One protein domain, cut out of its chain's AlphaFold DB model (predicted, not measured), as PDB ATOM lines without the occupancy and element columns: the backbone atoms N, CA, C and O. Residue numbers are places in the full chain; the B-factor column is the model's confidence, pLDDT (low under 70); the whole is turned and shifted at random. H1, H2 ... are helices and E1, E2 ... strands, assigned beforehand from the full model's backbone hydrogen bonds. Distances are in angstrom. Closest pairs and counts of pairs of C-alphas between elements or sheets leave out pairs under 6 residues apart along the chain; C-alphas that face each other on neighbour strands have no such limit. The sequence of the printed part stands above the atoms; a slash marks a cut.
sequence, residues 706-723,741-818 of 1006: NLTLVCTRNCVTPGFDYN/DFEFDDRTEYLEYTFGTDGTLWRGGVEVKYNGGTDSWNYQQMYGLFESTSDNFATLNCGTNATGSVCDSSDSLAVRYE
ATOM      1  N   ASN A 706      71.982  30.644  15.406       92.75
ATOM      2  CA  ASN A 706      72.978  31.691  15.644       92.75
ATOM      3  C   ASN A 706      74.111  31.196  16.562       92.75
ATOM      4  O   ASN A 706      73.851  30.492  17.541       92.75
ATOM      5  N   LEU A 707      75.346  31.607  16.271       93.50
ATOM      6  CA  LEU A 707      76.501  31.366  17.135       93.50
ATOM      7  C   LEU A 707      76.611  32.475  18.180       93.50
ATOM      8  O   LEU A 707      76.589  33.660  17.842       93.50
ATOM      9  N   THR A 708      76.793  32.095  19.442       93.19
ATOM     10  CA  THR A 708      77.188  33.027  20.504       93.19
ATOM     11  C   THR A 708      78.705  33.000  20.636       93.19
ATOM     12  O   THR A 708      79.276  32.003  21.082       93.19
ATOM     13  N   LEU A 709      79.349  34.091  20.229       91.31
ATOM     14  CA  LEU A 709      80.799  34.256  20.240       91.31
ATOM     15  C   LEU A 709      81.225  35.172  21.383       91.31
ATOM     16  O   LEU A 709      80.529  36.123  21.733       91.31
ATOM     17  N   VAL A 710      82.396  34.899  21.933       85.75
ATOM     18  CA  VAL A 710      83.014  35.636  23.027       85.75
ATOM     19  C   VAL A 710      84.325  36.216  22.536       85.75
ATOM     20  O   VAL A 710      85.115  35.522  21.901       85.75
ATOM     21  N   CYS A 711      84.552  37.483  22.849       79.06
ATOM     22  CA  CYS A 711      85.810  38.173  22.631       79.06
ATOM     23  C   CYS A 711      86.402  38.564  23.985       79.06
ATOM     24  O   CYS A 711      85.737  39.215  24.790       79.06
ATOM     25  N   THR A 712      87.637  38.152  24.252       68.69
ATOM     26  CA  THR A 712      88.343  38.415  25.522       68.69
ATOM     27  C   THR A 712      89.424  39.471  25.391       68.69
ATOM     28  O   THR A 712      89.841  40.070  26.374       68.69
ATOM     29  N   ARG A 713      89.896  39.682  24.169       65.06
ATOM     30  CA  ARG A 713      90.919  40.643  23.822       65.06
ATOM     31  C   ARG A 713      90.585  41.129  22.433       65.06
ATOM     32  O   ARG A 713      90.104  40.373  21.597       65.06
ATOM     33  N   ASN A 714      90.887  42.381  22.187       64.25
ATOM     34  CA  ASN A 714      90.830  42.931  20.862       64.25
ATOM     35  C   ASN A 714      89.410  43.177  20.272       64.25
ATOM     36  O   ASN A 714      89.174  42.962  19.084       64.25
ATOM     37  N   CYS A 715      88.446  43.596  21.100       71.88
ATOM     38  CA  CYS A 715      87.013  43.549  20.769       71.88
ATOM     39  C   CYS A 715      86.448  44.850  20.171       71.88
ATOM     40  O   CYS A 715      86.576  45.922  20.758       71.88
ATOM     41  N   VAL A 716      85.730  44.749  19.046       71.25
ATOM     42  CA  VAL A 716      85.114  45.896  18.353       71.25
ATOM     43  C   VAL A 716      83.804  46.320  19.026       71.25
ATOM     44  O   VAL A 716      82.901  45.507  19.250       71.25
ATOM     45  N   THR A 717      83.658  47.617  19.303       67.44
ATOM     46  CA  THR A 717      82.417  48.201  19.838       67.44
ATOM     47  C   THR A 717      81.516  48.715  18.699       67.44
ATOM     48  O   THR A 717      81.997  49.460  17.846       67.44
ATOM     49  N   PRO A 718      80.210  48.368  18.667       64.25
ATOM     50  CA  PRO A 718      79.284  48.860  17.646       64.25
ATOM     51  C   PRO A 718      79.194  50.389  17.629       64.25
ATOM     52  O   PRO A 718      79.080  51.010  18.685       64.25
ATOM     53  N   GLY A 719      79.180  50.982  16.433       52.78
ATOM     54  CA  GLY A 719      78.980  52.424  16.246       52.78
ATOM     55  C   GLY A 719      80.214  53.301  16.477       52.78
ATOM     56  O   GLY A 719      80.078  54.521  16.455       52.78
ATOM     57  N   PHE A 720      81.400  52.718  16.677       53.66
ATOM     58  CA  PHE A 720      82.646  53.483  16.716       53.66
ATOM     59  C   PHE A 720      83.050  53.890  15.291       53.66
ATOM     60  O   PHE A 720      83.271  53.035  14.430       53.66
ATOM     61  N   ASP A 721      83.079  55.197  15.038       48.72
ATOM     62  CA  ASP A 721      83.416  55.782  13.743       48.72
ATOM     63  C   ASP A 721      84.881  56.245  13.768       48.72
ATOM     64  O   ASP A 721      85.240  57.150  14.517       48.72
ATOM     65  N   TYR A 722      85.737  55.618  12.957       50.31
ATOM     66  CA  TYR A 722      87.173  55.935  12.859       50.31
ATOM     67  C   TYR A 722      87.447  57.310  12.211       50.31
ATOM     68  O   TYR A 722      88.599  57.700  12.031       50.31
ATOM     69  N   ASN A 723      86.403  58.050  11.831       39.00
ATOM     70  CA  ASN A 723      86.490  59.202  10.939       39.00
ATOM     71  C   ASN A 723      86.629  60.570  11.644       39.00
ATOM     72  O   ASN A 723      86.442  61.614  11.014       39.00
ATOM     73  N   ASP A 741      97.633  50.017  16.046       33.00
ATOM     74  CA  ASP A 741      96.740  50.895  16.812       33.00
ATOM     75  C   ASP A 741      95.337  50.299  16.872       33.00
ATOM     76  O   ASP A 741      94.534  50.387  15.941       33.00
ATOM     77  N   PHE A 742      95.039  49.702  18.009       36.94
ATOM     78  CA  PHE A 742      93.698  49.352  18.383       36.94
ATOM     79  C   PHE A 742      93.463  49.976  19.754       36.94
ATOM     80  O   PHE A 742      94.125  49.605  20.725       36.94
ATOM     81  N   GLU A 743      92.517  50.907  19.861       33.75
ATOM     82  CA  GLU A 743      91.923  51.212  21.161       33.75
ATOM     83  C   GLU A 743      91.128  49.980  21.600       33.75
ATOM     84  O   GLU A 743      89.919  49.857  21.398       33.75
ATOM     85  N   PHE A 744      91.841  49.007  22.148       38.66
ATOM     86  CA  PHE A 744      91.224  47.963  22.923       38.66
ATOM     87  C   PHE A 744      90.948  48.530  24.290       38.66
ATOM     88  O   PHE A 744      91.833  49.026  24.979       38.66
ATOM     89  N   ASP A 745      89.681  48.471  24.656       36.09
ATOM     90  CA  ASP A 745      89.294  48.667  26.028       36.09
ATOM     91  C   ASP A 745      90.048  47.617  26.853       36.09
ATOM     92  O   ASP A 745      89.866  46.413  26.649       36.09
ATOM     93  N   ASP A 746      90.933  48.085  27.728       37.12
ATOM     94  CA  ASP A 746      91.717  47.308  28.690       37.12
ATOM     95  C   ASP A 746      90.769  46.765  29.784       37.12
ATOM     96  O   ASP A 746      90.929  46.984  30.989       37.12
ATOM     97  N   ARG A 747      89.679  46.108  29.365       42.56
ATOM     98  CA  ARG A 747      88.672  45.559  30.265       42.56
ATOM     99  C   ARG A 747      89.178  44.263  30.852       42.56
ATOM    100  O   ARG A 747      89.660  43.366  30.171       42.56
ATOM    101  N   THR A 748      88.880  44.112  32.126       41.66
ATOM    102  CA  THR A 748      88.925  42.863  32.882       41.66
ATOM    103  C   THR A 748      87.787  41.889  32.506       41.66
ATOM    104  O   THR A 748      87.555  40.926  33.229       41.66
ATOM    105  N   GLU A 749      87.054  42.116  31.401       58.03
ATOM    106  CA  GLU A 749      85.786  41.444  31.066       58.03
ATOM    107  C   GLU A 749      85.733  40.968  29.603       58.03
ATOM    108  O   GLU A 749      86.188  41.668  28.702       58.03
ATOM    109  N   TYR A 750      85.101  39.814  29.351       68.19
ATOM    110  CA  TYR A 750      84.805  39.343  27.995       68.19
ATOM    111  C   TYR A 750      83.505  39.957  27.446       68.19
ATOM    112  O   TYR A 750      82.573  40.253  28.196       68.19
ATOM    113  N   LEU A 751      83.419  40.127  26.126       77.44
ATOM    114  CA  LEU A 751      82.244  40.640  25.418       77.44
ATOM    115  C   LEU A 751      81.576  39.552  24.580       77.44
ATOM    116  O   LEU A 751      82.252  38.808  23.874       77.44
ATOM    117  N   GLU A 752      80.246  39.506  24.618       84.75
ATOM    118  CA  GLU A 752      79.453  38.578  23.810       84.75
ATOM    119  C   GLU A 752      78.948  39.218  22.512       84.75
ATOM    120  O   GLU A 752      78.497  40.370  22.477       84.75
ATOM    121  N   TYR A 753      78.985  38.417  21.454       89.19
ATOM    122  CA  TYR A 753      78.510  38.712  20.114       89.19
ATOM    123  C   TYR A 753      77.599  37.577  19.646       89.19
ATOM    124  O   TYR A 753      77.738  36.425  20.051       89.19
ATOM    125  N   THR A 754      76.653  37.895  18.773       93.38
ATOM    126  CA  THR A 754      75.796  36.910  18.112       93.38
ATOM    127  C   THR A 754      76.064  36.962  16.620       93.38
ATOM    128  O   THR A 754      75.786  37.978  15.988       93.38
ATOM    129  N   PHE A 755      76.598  35.885  16.049       93.69
ATOM    130  CA  PHE A 755      76.718  35.741  14.602       93.69
ATOM    131  C   PHE A 755      75.484  35.010  14.075       93.69
ATOM    132  O   PHE A 755      75.183  33.885  14.490       93.69
ATOM    133  N   GLY A 756      74.717  35.696  13.235       91.44
ATOM    134  CA  GLY A 756      73.450  35.208  12.713       91.44
ATOM    135  C   GLY A 756      73.622  34.158  11.620       91.44
ATOM    136  O   GLY A 756      74.650  34.087  10.950       91.44
ATOM    137  N   THR A 757      72.576  33.362  11.390       89.44
ATOM    138  CA  THR A 757      72.513  32.428  10.246       89.44
ATOM    139  C   THR A 757      72.545  33.136   8.884       89.44
ATOM    140  O   THR A 757      72.765  32.495   7.858       89.44
ATOM    141  N   ASP A 758      72.305  34.449   8.871       85.62
ATOM    142  CA  ASP A 758      72.388  35.354   7.723       85.62
ATOM    143  C   ASP A 758      73.815  35.867   7.441       85.62
ATOM    144  O   ASP A 758      74.019  36.560   6.450       85.62
ATOM    145  N   GLY A 759      74.794  35.527   8.288       87.56
ATOM    146  CA  GLY A 759      76.186  35.970   8.166       87.56
ATOM    147  C   GLY A 759      76.481  37.334   8.799       87.56
ATOM    148  O   GLY A 759      77.570  37.876   8.601       87.56
ATOM    149  N   THR A 760      75.530  37.910   9.539       89.44
ATOM    150  CA  THR A 760      75.684  39.226  10.173       89.44
ATOM    151  C   THR A 760      76.159  39.081  11.619       89.44
ATOM    152  O   THR A 760      75.646  38.250  12.374       89.44
ATOM    153  N   LEU A 761      77.116  39.910  12.039       90.00
ATOM    154  CA  LEU A 761      77.587  39.951  13.423       90.00
ATOM    155  C   LEU A 761      76.850  41.032  14.221       90.00
ATOM    156  O   LEU A 761      76.805  42.192  13.821       90.00
ATOM    157  N   TRP A 762      76.316  40.665  15.383       89.25
ATOM    158  CA  TRP A 762      75.520  41.536  16.245       89.25
ATOM    159  C   TRP A 762      76.109  41.640  17.647       89.25
ATOM    160  O   TRP A 762      76.598  40.658  18.207       89.25
ATOM    161  N   ARG A 763      75.958  42.808  18.273       86.06
ATOM    162  CA  ARG A 763      76.167  43.000  19.712       86.06
ATOM    163  C   ARG A 763      75.092  43.920  20.275       86.06
ATOM    164  O   ARG A 763      74.889  45.023  19.780       86.06
ATOM    165  N   GLY A 764      74.385  43.460  21.308       80.31
ATOM    166  CA  GLY A 764      73.327  44.247  21.957       80.31
ATOM    167  C   GLY A 764      72.210  44.709  21.009       80.31
ATOM    168  O   GLY A 764      71.634  45.769  21.225       80.31
ATOM    169  N   GLY A 765      71.935  43.950  19.939       81.75
ATOM    170  CA  GLY A 765      70.952  44.307  18.907       81.75
ATOM    171  C   GLY A 765      71.445  45.301  17.848       81.75
ATOM    172  O   GLY A 765      70.656  45.708  17.001       81.75
ATOM    173  N   VAL A 766      72.727  45.680  17.868       82.38
ATOM    174  CA  VAL A 766      73.360  46.553  16.867       82.38
ATOM    175  C   VAL A 766      74.322  45.732  16.008       82.38
ATOM    176  O   VAL A 766      75.094  44.931  16.537       82.38
ATOM    177  N   GLU A 767      74.258  45.916  14.691       85.81
ATOM    178  CA  GLU A 767      75.178  45.294  13.733       85.81
ATOM    179  C   GLU A 767      76.607  45.816  13.954       85.81
ATOM    180  O   GLU A 767      76.832  47.023  14.089       85.81
ATOM    181  N   VAL A 768      77.576  44.902  13.983       81.81
ATOM    182  CA  VAL A 768      79.004  45.224  14.010       81.81
ATOM    183  C   VAL A 768      79.481  45.374  12.570       81.81
ATOM    184  O   VAL A 768      79.390  44.429  11.789       81.81
ATOM    185  N   LYS A 769      79.974  46.564  12.221       81.38
ATOM    186  CA  LYS A 769      80.470  46.892  10.883       81.38
ATOM    187  C   LYS A 769      81.438  48.067  10.889       81.38
ATOM    188  O   LYS A 769      81.333  48.955  11.740       81.38
ATOM    189  N   TYR A 770      82.297  48.102   9.876       75.81
ATOM    190  CA  TYR A 770      83.105  49.261   9.534       75.81
ATOM    191  C   TYR A 770      82.221  50.419   9.035       75.81
ATOM    192  O   TYR A 770      81.413  50.238   8.127       75.81
ATOM    193  N   ASN A 771      82.373  51.606   9.636       66.44
ATOM    194  CA  ASN A 771      81.619  52.824   9.285       66.44
ATOM    195  C   ASN A 771      82.506  53.947   8.700       66.44
ATOM    196  O   ASN A 771      82.037  55.075   8.565       66.44
ATOM    197  N   GLY A 772      83.781  53.681   8.395       61.91
ATOM    198  CA  GLY A 772      84.710  54.730   7.959       61.91
ATOM    199  C   GLY A 772      84.496  55.207   6.515       61.91
ATOM    200  O   GLY A 772      83.716  54.642   5.754       61.91
ATOM    201  N   GLY A 773      85.194  56.287   6.139       56.78
ATOM    202  CA  GLY A 773      85.040  56.944   4.833       56.78
ATOM    203  C   GLY A 773      85.422  56.067   3.631       56.78
ATOM    204  O   GLY A 773      86.280  55.186   3.737       56.78
ATOM    205  N   THR A 774      84.813  56.361   2.476       53.09
ATOM    206  CA  THR A 774      84.823  55.567   1.227       53.09
ATOM    207  C   THR A 774      86.205  55.282   0.622       53.09
ATOM    208  O   THR A 774      86.340  54.297  -0.090       53.09
ATOM    209  N   ASP A 775      87.242  56.058   0.961       52.38
ATOM    210  CA  ASP A 775      88.568  55.989   0.312       52.38
ATOM    211  C   ASP A 775      89.717  55.560   1.255       52.38
ATOM    212  O   ASP A 775      90.889  55.827   0.990       52.38
ATOM    213  N   SER A 776      89.411  54.921   2.386       53.28
ATOM    214  CA  SER A 776      90.434  54.494   3.354       53.28
ATOM    215  C   SER A 776      90.778  53.003   3.232       53.28
ATOM    216  O   SER A 776      89.888  52.161   3.180       53.28
ATOM    217  N   TRP A 777      92.075  52.664   3.264       54.28
ATOM    218  CA  TRP A 777      92.605  51.289   3.428       54.28
ATOM    219  C   TRP A 777      92.415  50.738   4.854       54.28
ATOM    220  O   TRP A 777      93.070  49.783   5.270       54.28
ATOM    221  N   ASN A 778      91.554  51.383   5.632       64.62
ATOM    222  CA  ASN A 778      91.312  51.051   7.019       64.62
ATOM    223  C   ASN A 778      90.338  49.875   7.092       64.62
ATOM    224  O   ASN A 778      89.392  49.772   6.310       64.62
ATOM    225  N   TYR A 779      90.558  49.017   8.075       66.94
ATOM    226  CA  TYR A 779      89.721  47.865   8.352       66.94
ATOM    227  C   TYR A 779      89.517  47.742   9.863       66.94
ATOM    228  O   TYR A 779      90.340  48.183  10.665       66.94
ATOM    229  N   GLN A 780      88.398  47.148  10.252       72.12
ATOM    230  CA  GLN A 780      88.149  46.663  11.599       72.12
ATOM    231  C   GLN A 780      88.421  45.168  11.644       72.12
ATOM    232  O   GLN A 780      88.020  44.422  10.749       72.12
ATOM    233  N   GLN A 781      89.064  44.731  12.719       76.19
ATOM    234  CA  GLN A 781      89.361  43.326  12.916       76.19
ATOM    235  C   GLN A 781      89.208  42.923  14.377       76.19
ATOM    236  O   GLN A 781      89.620  43.651  15.279       76.19
ATOM    237  N   MET A 782      88.645  41.737  14.597       77.62
ATOM    238  CA  MET A 782      88.649  41.052  15.885       77.62
ATOM    239  C   MET A 782      89.372  39.722  15.750       77.62
ATOM    240  O   MET A 782      89.010  38.889  14.916       77.62
ATOM    241  N   TYR A 783      90.366  39.513  16.606       74.31
ATOM    242  CA  TYR A 783      91.096  38.257  16.707       74.31
ATOM    243  C   TYR A 783      90.632  37.463  17.921       74.31
ATOM    244  O   TYR A 783      90.302  38.032  18.958       74.31
ATOM    245  N   GLY A 784      90.681  36.137  17.814       72.75
ATOM    246  CA  GLY A 784      90.563  35.273  18.983       72.75
ATOM    247  C   GLY A 784      89.153  35.162  19.562       72.75
ATOM    248  O   GLY A 784      89.024  34.887  20.754       72.75
ATOM    249  N   LEU A 785      88.120  35.344  18.735       85.81
ATOM    250  CA  LEU A 785      86.732  35.037  19.082       85.81
ATOM    251  C   LEU A 785      86.575  33.523  19.309       85.81
ATOM    252  O   LEU A 785      87.201  32.719  18.620       85.81
ATOM    253  N   PHE A 786      85.717  33.100  20.231       89.12
ATOM    254  CA  PHE A 786      85.417  31.677  20.445       89.12
ATOM    255  C   PHE A 786      83.971  31.460  20.880       89.12
ATOM    256  O   PHE A 786      83.321  32.373  21.372       89.12
ATOM    257  N   GLU A 787      83.438  30.254  20.694       91.56
ATOM    258  CA  GLU A 787      82.066  29.940  21.107       91.56
ATOM    259  C   GLU A 787      81.909  29.956  22.635       91.56
ATOM    260  O   GLU A 787      82.737  29.383  23.350       91.56
ATOM    261  N   SER A 788      80.818  30.555  23.123       88.38
ATOM    262  CA  SER A 788      80.458  30.651  24.548       88.38
ATOM    263  C   SER A 788      80.021  29.292  25.120       88.38
ATOM    264  O   SER A 788      78.844  29.037  25.368       88.38
ATOM    265  N   THR A 789      80.974  28.374  25.288       88.81
ATOM    266  CA  THR A 789      80.744  27.029  25.836       88.81
ATOM    267  C   THR A 789      81.511  26.839  27.138       88.81
ATOM    268  O   THR A 789      82.611  27.367  27.309       88.81
ATOM    269  N   SER A 790      80.954  26.046  28.060       86.06
ATOM    270  CA  SER A 790      81.623  25.719  29.329       86.06
ATOM    271  C   SER A 790      83.014  25.119  29.128       86.06
ATOM    272  O   SER A 790      83.908  25.382  29.927       86.06
ATOM    273  N   ASP A 791      83.201  24.350  28.057       88.25
ATOM    274  CA  ASP A 791      84.457  23.664  27.755       88.25
ATOM    275  C   ASP A 791      85.531  24.644  27.270       88.25
ATOM    276  O   ASP A 791      86.683  24.553  27.702       88.25
ATOM    277  N   ASN A 792      85.161  25.627  26.441       88.12
ATOM    278  CA  ASN A 792      86.084  26.680  26.011       88.12
ATOM    279  C   ASN A 792      86.498  27.565  27.192       88.12
ATOM    280  O   ASN A 792      87.688  27.811  27.378       88.12
ATOM    281  N   PHE A 793      85.547  27.979  28.036       84.25
ATOM    282  CA  PHE A 793      85.854  28.762  29.239       84.25
ATOM    283  C   PHE A 793      86.753  27.998  30.220       84.25
ATOM    284  O   PHE A 793      87.696  28.575  30.758       84.25
ATOM    285  N   ALA A 794      86.506  26.698  30.418       83.81
ATOM    286  CA  ALA A 794      87.359  25.850  31.246       83.81
ATOM    287  C   ALA A 794      88.768  25.691  30.652       83.81
ATOM    288  O   ALA A 794      89.748  25.761  31.388       83.81
ATOM    289  N   THR A 795      88.878  25.517  29.330       85.19
ATOM    290  CA  THR A 795      90.170  25.380  28.633       85.19
ATOM    291  C   THR A 795      91.014  26.647  28.745       85.19
ATOM    292  O   THR A 795      92.230  26.559  28.889       85.19
ATOM    293  N   LEU A 796      90.374  27.816  28.714       80.31
ATOM    294  CA  LEU A 796      91.031  29.116  28.845       80.31
ATOM    295  C   LEU A 796      91.172  29.594  30.295       80.31
ATOM    296  O   LEU A 796      91.517  30.752  30.515       80.31
ATOM    297  N   ASN A 797      90.875  28.742  31.282       78.62
ATOM    298  CA  ASN A 797      90.907  29.085  32.707       78.62
ATOM    299  C   ASN A 797      90.140  30.375  33.057       78.62
ATOM    300  O   ASN A 797      90.463  31.063  34.027       78.62
ATOM    301  N   CYS A 798      89.095  30.692  32.294       72.69
ATOM    302  CA  CYS A 798      88.226  31.816  32.591       72.69
ATOM    303  C   CYS A 798      87.466  31.506  33.890       72.69
ATOM    304  O   CYS A 798      86.758  30.499  33.978       72.69
ATOM    305  N   GLY A 799      87.603  32.353  34.913       62.00
ATOM    306  CA  GLY A 799      86.816  32.246  36.145       62.00
ATOM    307  C   GLY A 799      85.316  32.065  35.852       62.00
ATOM    308  O   GLY A 799      84.770  32.725  34.972       62.00
ATOM    309  N   THR A 800      84.678  31.127  36.564       57.06
ATOM    310  CA  THR A 800      83.282  30.643  36.425       57.06
ATOM    311  C   THR A 800      82.331  31.541  35.619       57.06
ATOM    312  O   THR A 800      81.584  32.283  36.249       57.06
ATOM    313  N   ASN A 801      82.340  31.458  34.276       56.16
ATOM    314  CA  ASN A 801      81.457  32.157  33.314       56.16
ATOM    315  C   ASN A 801      80.902  33.508  33.810       56.16
ATOM    316  O   ASN A 801      79.709  33.791  33.689       56.16
ATOM    317  N   ALA A 802      81.752  34.296  34.464       52.56
ATOM    318  CA  ALA A 802      81.364  35.521  35.129       52.56
ATOM    319  C   ALA A 802      81.997  36.656  34.347       52.56
ATOM    320  O   ALA A 802      83.220  36.685  34.174       52.56
ATOM    321  N   THR A 803      81.159  37.589  33.899       49.34
ATOM    322  CA  THR A 803      81.577  38.919  33.452       49.34
ATOM    323  C   THR A 803      82.592  39.465  34.466       49.34
ATOM    324  O   THR A 803      82.217  39.662  35.624       49.34
ATOM    325  N   GLY A 804      83.873  39.593  34.082       49.88
ATOM    326  CA  GLY A 804      84.961  39.984  35.004       49.88
ATOM    327  C   GLY A 804      86.191  39.073  35.111       49.88
ATOM    328  O   GLY A 804      87.047  39.353  35.948       49.88
ATOM    329  N   SER A 805      86.299  37.984  34.341       54.72
ATOM    330  CA  SER A 805      87.425  37.038  34.460       54.72
ATOM    331  C   SER A 805      88.477  37.195  33.357       54.72
ATOM    332  O   SER A 805      88.136  37.183  32.176       54.72
ATOM    333  N   VAL A 806      89.760  37.258  33.742       60.88
ATOM    334  CA  VAL A 806      90.905  37.186  32.815       60.88
ATOM    335  C   VAL A 806      91.024  35.755  32.288       60.88
ATOM    336  O   VAL A 806      91.119  34.818  33.078       60.88
ATOM    337  N   CYS A 807      90.996  35.601  30.967       67.56
ATOM    338  CA  CYS A 807      91.148  34.324  30.274       67.56
ATOM    339  C   CYS A 807      92.560  34.181  29.697       67.56
ATOM    340  O   CYS A 807      93.173  35.172  29.293       67.56
ATOM    341  N   ASP A 808      93.038  32.944  29.582       71.50
ATOM    342  CA  ASP A 808      94.215  32.606  28.785       71.50
ATOM    343  C   ASP A 808      93.967  32.878  27.284       71.50
ATOM    344  O   ASP A 808      92.829  33.041  26.833       71.50
ATOM    345  N   SER A 809      95.044  32.927  26.488       72.25
ATOM    346  CA  SER A 809      94.952  33.168  25.039       72.25
ATOM    347  C   SER A 809      94.096  32.108  24.337       72.25
ATOM    348  O   SER A 809      94.307  30.902  24.523       72.25
ATOM    349  N   SER A 810      93.203  32.559  23.448       73.69
ATOM    350  CA  SER A 810      92.369  31.700  22.598       73.69
ATOM    351  C   SER A 810      93.169  30.830  21.623       73.69
ATOM    352  O   SER A 810      92.626  29.864  21.096       73.69
ATOM    353  N   ASP A 811      94.478  31.062  21.471       71.06
ATOM    354  CA  ASP A 811      95.413  30.172  20.760       71.06
ATOM    355  C   ASP A 811      95.523  28.765  21.377       71.06
ATOM    356  O   ASP A 811      96.050  27.833  20.759       71.06
ATOM    357  N   SER A 812      95.048  28.600  22.615       75.94
ATOM    358  CA  SER A 812      94.971  27.301  23.291       75.94
ATOM    359  C   SER A 812      93.764  26.467  22.844       75.94
ATOM    360  O   SER A 812      93.732  25.264  23.101       75.94
ATOM    361  N   LEU A 813      92.780  27.077  22.171       81.81
ATOM    362  CA  LEU A 813      91.590  26.393  21.670       81.81
ATOM    363  C   LEU A 813      91.855  25.719  20.321       81.81
ATOM    364  O   LEU A 813      92.579  26.231  19.475       81.81
ATOM    365  N   ALA A 814      91.206  24.577  20.090       85.38
ATOM    366  CA  ALA A 814      91.261  23.893  18.797       85.38
ATOM    367  C   ALA A 814      90.487  24.639  17.696       85.38
ATOM    368  O   ALA A 814      90.809  24.498  16.518       85.38
ATOM    369  N   VAL A 815      89.467  25.411  18.082       90.19
ATOM    370  CA  VAL A 815      88.649  26.227  17.186       90.19
ATOM    371  C   VAL A 815      88.579  27.638  17.748       90.19
ATOM    372  O   VAL A 815      88.220  27.829  18.910       90.19
ATOM    373  N   ARG A 816      88.886  28.618  16.904       88.94
ATOM    374  CA  ARG A 816      88.683  30.042  17.175       88.94
ATOM    375  C   ARG A 816      88.133  30.724  15.928       88.94
ATOM    376  O   ARG A 816      88.081  30.120  14.860       88.94
ATOM    377  N   TYR A 817      87.736  31.975  16.062       90.44
ATOM    378  CA  TYR A 817      87.176  32.771  14.987       90.44
ATOM    379  C   TYR A 817      87.899  34.117  14.884       90.44
ATOM    380  O   TYR A 817      88.387  34.673  15.872       90.44
ATOM    381  N   GLU A 818      87.962  34.641  13.669       86.31
ATOM    382  CA  GLU A 818      88.497  35.959  13.342       86.31
ATOM    383  C   GLU A 818      87.446  36.687  12.508       86.31
ATOM    384  O   GLU A 818      86.868  36.103  11.595       86.31
TER     385      GLU A 818
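This is residues 706 to 723 and 741 to 818 of the 1006 residues of an uncharacterized protein of Acidimicrobiaceae bacterium (UniProt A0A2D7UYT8). With little regular structure, this is a strongly twisted antiparallel sheet, order E3, E2, E1, E4, among long loops, with E5 beside the bending E4 and one short helix, H1, toward one end. Of the 96 printed residues under half, 32, are in named elements, and the class of these is mostly strand, with five named strands and one named helix in chain order E1, E2, E3, E4, H1, E5. The whole is compact, radius of gyration of the C-alphas 13.9 A, spanning 43 by 30 by 23 A.

E4, residues 779 to 787, is 23.3 A long and bends by 60 degrees at residue 784. E1, 707 to 711, begins at (76.501, 31.366, 17.135) and is 12.8 A long. E2 is 751 to 755, 13.1 A; E3 761 to 763; H1 790 to 795; E5 815 to 818, ending at (88.497, 35.959, 13.342).

Inner strands E1 and E2 are antiparallel at 149 degrees, N 709 and O 753 2.8 A apart. E2 and E3 form a hairpin, N 762 and O 754 2.8 A apart. E1 and E4 stand at 111 degrees, N 710 and O 786 2.7 A apart. E5 pairs with no named strand; its closest C-alpha pair with E4 is Leu 785 and Tyr 817, 4.7 A. H1, with every O i to N i+4 pair within hydrogen-bond range, only grazes the sheet with residues 792 to 793.

Residues 724 to 740 are not printed, a 14.4 A gap between C-alphas 723 and 741. The links E3 to E4 and H1 to E5 are long. Mean pLDDT of the printed part is 71.7; 38 residues are under 70, among them 741 to 750.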